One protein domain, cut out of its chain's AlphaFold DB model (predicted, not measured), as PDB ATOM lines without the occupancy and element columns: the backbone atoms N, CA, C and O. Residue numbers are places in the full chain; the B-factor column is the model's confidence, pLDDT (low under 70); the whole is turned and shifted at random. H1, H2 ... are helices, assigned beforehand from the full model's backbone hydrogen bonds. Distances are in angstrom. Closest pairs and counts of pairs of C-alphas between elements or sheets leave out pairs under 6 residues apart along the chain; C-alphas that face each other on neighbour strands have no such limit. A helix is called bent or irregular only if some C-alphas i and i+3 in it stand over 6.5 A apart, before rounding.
ATOM      1  N   PRO A  14     192.762 210.945 170.274       60.50
ATOM      2  CA  PRO A  14     192.039 211.756 171.254       60.50
ATOM      3  C   PRO A  14     192.897 212.134 172.478       60.50
ATOM      4  O   PRO A  14     192.712 213.211 173.047       60.50
ATOM      5  N   GLU A  15     193.875 211.306 172.857       63.53
ATOM      6  CA  GLU A  15     194.859 211.627 173.898       63.53
ATOM      7  C   GLU A  15     195.833 212.756 173.515       63.53
ATOM      8  O   GLU A  15     196.211 213.556 174.372       63.53
ATOM      9  N   THR A  16     196.214 212.868 172.239       61.50
ATOM     10  CA  THR A  16     197.104 213.929 171.740       61.50
ATOM     11  C   THR A  16     196.354 215.254 171.675       61.50
ATOM     12  O   THR A  16     196.851 216.268 172.154       61.50
ATOM     13  N   LEU A  17     195.092 215.210 171.234       63.03
ATOM     14  CA  LEU A  17     194.212 216.374 171.163       63.03
ATOM     15  C   LEU A  17     194.016 217.053 172.526       63.03
ATOM     16  O   LEU A  17     194.074 218.275 172.620       63.03
ATOM     17  N   LYS A  18     193.792 216.274 173.595       60.22
ATOM     18  CA  LYS A  18     193.631 216.823 174.954       60.22
ATOM     19  C   LYS A  18     194.913 217.462 175.475       60.22
ATOM     20  O   LYS A  18     194.843 218.505 176.119       60.22
ATOM     21  N   LYS A  19     196.066 216.847 175.201       60.56
ATOM     22  CA  LYS A  19     197.371 217.376 175.604       60.56
ATOM     23  C   LYS A  19     197.672 218.687 174.877       60.56
ATOM     24  O   LYS A  19     198.007 219.669 175.535       60.56
ATOM     25  N   ASP A  20     197.437 218.734 173.571       61.97
ATOM     26  CA  ASP A  20     197.633 219.940 172.767       61.97
ATOM     27  C   ASP A  20     196.650 221.040 173.187       61.97
ATOM     28  O   ASP A  20     197.069 222.158 173.474       61.97
ATOM     29  N   LEU A  21     195.359 220.727 173.360       60.31
ATOM     30  CA  LEU A  21     194.372 221.690 173.865       60.31
ATOM     31  C   LEU A  21     194.738 222.217 175.255       60.31
ATOM     32  O   LEU A  21     194.598 223.411 175.487       60.31
ATOM     33  N   SER A  22     195.251 221.377 176.159       61.50
ATOM     34  CA  SER A  22     195.712 221.827 177.480       61.50
ATOM     35  C   SER A  22     196.949 222.730 177.412       61.50
ATOM     36  O   SER A  22     197.118 223.596 178.262       61.50
ATOM     37  N   GLN A  23     197.784 222.569 176.381       58.97
ATOM     38  CA  GLN A  23     198.938 223.425 176.111       58.97
ATOM     39  C   GLN A  23     198.532 224.752 175.436       58.97
ATOM     40  O   GLN A  23     199.204 225.764 175.627       58.97
ATOM     41  N   TYR A  24     197.418 224.766 174.693       55.91
ATOM     42  CA  TYR A  24     196.820 225.965 174.087       55.91
ATOM     43  C   TYR A  24     195.814 226.694 174.992       55.91
ATOM     44  O   TYR A  24     195.502 227.860 174.743       55.91
ATOM     45  N   MET A  25     195.311 226.047 176.047       60.06
ATOM     46  CA  MET A  25     194.545 226.696 177.110       60.06
ATOM     47  C   MET A  25     195.504 227.589 177.897       60.06
ATOM     48  O   MET A  25     196.217 227.141 178.790       60.06
ATOM     49  N   GLY A  26     195.571 228.856 177.485       65.56
ATOM     50  CA  GLY A  26     196.469 229.855 178.048       65.56
ATOM     51  C   GLY A  26     196.434 229.916 179.577       65.56
ATOM     52  O   GLY A  26     195.406 229.696 180.217       65.56
ATOM     53  N   GLY A  27     197.585 230.253 180.153       72.25
ATOM     54  CA  GLY A  27     197.783 230.424 181.587       72.25
ATOM     55  C   GLY A  27     198.783 231.539 181.876       72.25
ATOM     56  O   GLY A  27     199.397 232.095 180.964       72.25
ATOM     57  N   TRP A  28     198.962 231.860 183.156       75.69
ATOM     58  CA  TRP A  28     199.935 232.849 183.622       75.69
ATOM     59  C   TRP A  28     201.357 232.297 183.514       75.69
ATOM     60  O   TRP A  28     201.933 231.811 184.483       75.69
ATOM     61  N   ASN A  29     201.915 232.337 182.309       79.56
ATOM     62  CA  ASN A  29     203.293 231.951 182.047       79.56
ATOM     63  C   ASN A  29     204.030 233.071 181.290       79.56
ATOM     64  O   ASN A  29     203.428 233.863 180.561       79.56
ATOM     65  N   TYR A  30     205.350 233.146 181.475       82.56
ATOM     66  CA  TYR A  30     206.176 234.192 180.862       82.56
ATOM     67  C   TYR A  30     206.144 234.158 179.328       82.56
ATOM     68  O   TYR A  30     206.251 235.203 178.694       82.56
ATOM     69  N   GLN A  31     205.963 232.980 178.725       78.00
ATOM     70  CA  GLN A  31     205.896 232.831 177.269       78.00
ATOM     71  C   GLN A  31     204.626 233.468 176.693       78.00
ATOM     72  O   GLN A  31     204.700 234.162 175.686       78.00
ATOM     73  N   ALA A  32     203.484 233.293 177.354       78.81
ATOM     74  CA  ALA A  32     202.206 233.881 176.986       78.81
ATOM     75  C   ALA A  32     202.245 235.403 177.139       78.81
ATOM     76  O   ALA A  32     201.758 236.103 176.260       78.81
ATOM     77  N   LEU A  33     202.883 235.916 178.198       82.25
ATOM     78  CA  LEU A  33     203.055 237.356 178.400       82.25
ATOM     79  C   LEU A  33     203.979 237.984 177.347       82.25
ATOM     80  O   LEU A  33     203.678 239.046 176.813       82.25
ATOM     81  N   LEU A  34     205.091 237.325 177.011       84.44
ATOM     82  CA  LEU A  34     205.969 237.781 175.930       84.44
ATOM     83  C   LEU A  34     205.278 237.690 174.568       84.44
ATOM     84  O   LEU A  34     205.458 238.578 173.741       84.44
ATOM     85  N   TYR A  35     204.469 236.654 174.343       80.25
ATOM     86  CA  TYR A  35     203.692 236.500 173.119       80.25
ATOM     87  C   TYR A  35     202.635 237.599 172.973       80.25
ATOM     88  O   TYR A  35     202.548 238.202 171.908       80.25
ATOM     89  N   THR A  36     201.862 237.908 174.022       85.25
ATOM     90  CA  THR A  36     200.881 239.003 173.975       85.25
ATOM     91  C   THR A  36     201.565 240.353 173.798       85.25
ATOM     92  O   THR A  36     201.145 241.123 172.941       85.25
ATOM     93  N   LEU A  37     202.664 240.612 174.519       87.50
ATOM     94  CA  LEU A  37     203.465 241.827 174.348       87.50
ATOM     95  C   LEU A  37     203.972 241.959 172.907       87.50
ATOM     96  O   LEU A  37     203.822 243.013 172.297       87.50
ATOM     97  N   TRP A  38     204.555 240.893 172.358       82.50
ATOM     98  CA  TRP A  38     205.049 240.869 170.985       82.50
ATOM     99  C   TRP A  38     203.926 241.106 169.976       82.50
ATOM    100  O   TRP A  38     204.091 241.899 169.051       82.50
ATOM    101  N   ASN A  39     202.777 240.459 170.166       84.25
ATOM    102  CA  ASN A  39     201.631 240.585 169.279       84.25
ATOM    103  C   ASN A  39     201.090 242.025 169.258       84.25
ATOM    104  O   ASN A  39     200.985 242.618 168.184       84.25
ATOM    105  N   GLU A  40     200.846 242.627 170.426       86.56
ATOM    106  CA  GLU A  40     200.383 244.018 170.538       86.56
ATOM    107  C   GLU A  40     201.418 245.014 169.996       86.56
ATOM    108  O   GLU A  40     201.086 245.920 169.228       86.56
ATOM    109  N   LEU A  41     202.700 244.814 170.319       87.44
ATOM    110  CA  LEU A  41     203.788 245.653 169.815       87.44
ATOM    111  C   LEU A  41     203.894 245.574 168.288       87.44
ATOM    112  O   LEU A  41     204.078 246.592 167.621       87.44
ATOM    113  N   SER A  42     203.755 244.375 167.721       81.81
ATOM    114  CA  SER A  42     203.798 244.175 166.275       81.81
ATOM    115  C   SER A  42     202.639 244.885 165.582       81.81
ATOM    116  O   SER A  42     202.862 245.553 164.576       81.81
ATOM    117  N   LEU A  43     201.430 244.852 166.150       82.44
ATOM    118  CA  LEU A  43     200.287 245.595 165.620       82.44
ATOM    119  C   LEU A  43     200.528 247.106 165.683       82.44
ATOM    120  O   LEU A  43     200.284 247.807 164.698       82.44
ATOM    121  N   PHE A  44     201.067 247.594 166.802       88.94
ATOM    122  CA  PHE A  44     201.331 249.015 167.009       88.94
ATOM    123  C   PHE A  44     202.440 249.565 166.104       88.94
ATOM    124  O   PHE A  44     202.362 250.710 165.672       88.94
ATOM    125  N   ILE A  45     203.467 248.773 165.788       88.56
ATOM    126  CA  ILE A  45     204.577 249.210 164.930       88.56
ATOM    127  C   ILE A  45     204.273 248.925 163.457       88.56
ATOM    128  O   ILE A  45     204.338 249.821 162.614       88.56
ATOM    129  N   VAL A  46     203.952 247.673 163.130       85.69
ATOM    130  CA  VAL A  46     203.829 247.208 161.745       85.69
ATOM    131  C   VAL A  46     202.581 247.788 161.096       85.69
ATOM    132  O   VAL A  46     202.661 248.227 159.954       85.69
ATOM    133  N   GLY A  47     201.456 247.867 161.812       85.81
ATOM    134  CA  GLY A  47     200.197 248.410 161.293       85.81
ATOM    135  C   GLY A  47     200.337 249.816 160.688       85.81
ATOM    136  O   GLY A  47     200.140 249.976 159.477       85.81
ATOM    137  N   PRO A  48     200.707 250.844 161.475       89.44
ATOM    138  CA  PRO A  48     200.853 252.202 160.960       89.44
ATOM    139  C   PRO A  48     202.031 252.348 159.995       89.44
ATOM    140  O   PRO A  48     201.917 253.112 159.039       89.44
ATOM    141  N   ALA A  49     203.136 251.611 160.173       88.75
ATOM    142  CA  ALA A  49     204.257 251.650 159.231       88.75
ATOM    143  C   ALA A  49     203.855 251.125 157.844       88.75
ATOM    144  O   ALA A  49     204.165 251.745 156.823       88.75
ATOM    145  N   LEU A  50     203.119 250.013 157.802       85.25
ATOM    146  CA  LEU A  50     202.625 249.418 156.569       85.25
ATOM    147  C   LEU A  50     201.558 250.312 155.928       85.25
ATOM    148  O   LEU A  50     201.610 250.559 154.725       85.25
ATOM    149  N   MET A  51     200.648 250.875 156.728       86.25
ATOM    150  CA  MET A  51     199.669 251.857 156.256       86.25
ATOM    151  C   MET A  51     200.356 253.086 155.648       86.25
ATOM    152  O   MET A  51     200.035 253.478 154.529       86.25
ATOM    153  N   ALA A  52     201.351 253.657 156.330       90.44
ATOM    154  CA  ALA A  52     202.117 254.793 155.831       90.44
ATOM    155  C   ALA A  52     202.873 254.453 154.536       90.44
ATOM    156  O   ALA A  52     202.933 255.274 153.618       90.44
ATOM    157  N   LEU A  53     203.423 253.238 154.425       87.81
ATOM    158  CA  LEU A  53     204.066 252.753 153.205       87.81
ATOM    159  C   LEU A  53     203.068 252.659 152.043       87.81
ATOM    160  O   LEU A  53     203.352 253.167 150.955       87.81
ATOM    161  N   PHE A  54     201.897 252.055 152.265       84.19
ATOM    162  CA  PHE A  54     200.853 251.946 151.246       84.19
ATOM    163  C   PHE A  54     200.319 253.318 150.832       84.19
ATOM    164  O   PHE A  54     200.236 253.595 149.636       84.19
ATOM    165  N   GLN A  55     200.079 254.218 151.786       86.88
ATOM    166  CA  GLN A  55     199.651 255.587 151.501       86.88
ATOM    167  C   GLN A  55     200.690 256.371 150.684       86.88
ATOM    168  O   GLN A  55     200.338 257.100 149.757       86.88
ATOM    169  N   ARG A  56     201.984 256.223 150.980       88.12
ATOM    170  CA  ARG A  56     203.038 256.970 150.273       88.12
ATOM    171  C   ARG A  56     203.383 256.389 148.905       88.12
ATOM    172  O   ARG A  56     203.684 257.145 147.985       88.12
ATOM    173  N   ARG A  57     203.404 255.059 148.767       82.38
ATOM    174  CA  ARG A  57     203.969 254.371 147.591       82.38
ATOM    175  C   ARG A  57     202.911 253.735 146.683       82.38
ATOM    176  O   ARG A  57     203.166 253.576 145.493       82.38
ATOM    177  N   TYR A  58     201.739 253.402 147.221       75.56
ATOM    178  CA  TYR A  58     200.737 252.556 146.564       75.56
ATOM    179  C   TYR A  58     199.315 253.146 146.583       75.56
ATOM    180  O   TYR A  58     198.365 252.436 146.275       75.56
ATOM    181  N   SER A  59     199.153 254.452 146.834       76.00
ATOM    182  CA  SER A  59     197.868 255.183 146.711       76.00
ATOM    183  C   SER A  59     197.362 255.340 145.269       76.00
ATOM    184  O   SER A  59     196.604 256.255 144.955       76.00
ATOM    185  N   ARG A  60     197.812 254.482 144.355       74.62
ATOM    186  CA  ARG A  60     197.406 254.483 142.951       74.62
ATOM    187  C   ARG A  60     196.532 253.258 142.686       74.62
ATOM    188  O   ARG A  60     196.737 252.230 143.331       74.62
ATOM    189  N   PRO A  61     195.588 253.335 141.734       69.81
ATOM    190  CA  PRO A  61     194.805 252.178 141.323       69.81
ATOM    191  C   PRO A  61     195.727 251.004 140.978       69.81
ATOM    192  O   PRO A  61     196.724 251.181 140.272       69.81
TER     193      PRO A  61
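What this domain is: This is residues 14 to 61 of the 147 residues of an uncharacterized protein of Fusarium oxysporum f. sp. lycopersici (strain 4287 / CBS 123668 / FGSC 9935 / NRRL 34936) (UniProt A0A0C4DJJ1). An open hook without a packed core: a short helix, H1, meets a long, single helix, H2, at a corner made by the link of residues 25 to 29, and the two helices are apart. H2 makes most of the length; H1 at its first end and the tail of residues 58 to 61 at its last end turn off to the same side of it. The printed part has 48 residues, with two named helices, H1 then H2, and no named strand; the class is all helix. The whole is extended, with a radius of gyration of the C-alphas of 18.1 A and spans of 53 by 25 by 8 A.

Where its parts are: H1 holds residues 14 to 24 and measures 15.3 A from C-alpha 14 at (192.039, 211.756, 171.254) to C-alpha 24. H2 holds residues 30 to 57 and measures 39.0 A from C-alpha 30 at (206.176, 234.192, 180.862) to C-alpha 57 at (203.969, 254.371, 147.591). H2 is neither bent nor irregular, but only just: C-alphas 45 and 48 are 6.2 A apart.

How they stand to each other: H1 and H2 are apart, with no C-alpha of the one within 8 A of the other. A tight link of 5 residues joins them. Residues 14 to 61 stand free, with no C-alpha 8 or more residues away along the chain within 10 A. In H1 every O i to N i+4 pair is within hydrogen-bond range; in H2 23 of 24 are.

The domain as a whole: The two C-alphas farthest apart, those of Glu 15 and Arg 60, are 52.9 A apart. The printed part has no cut, and no link is long. The mean pLDDT of the printed part is 77.1; residues 14 to 26 and residue 61 are under 70, and H1 has a mean of 61 against 85 for H2.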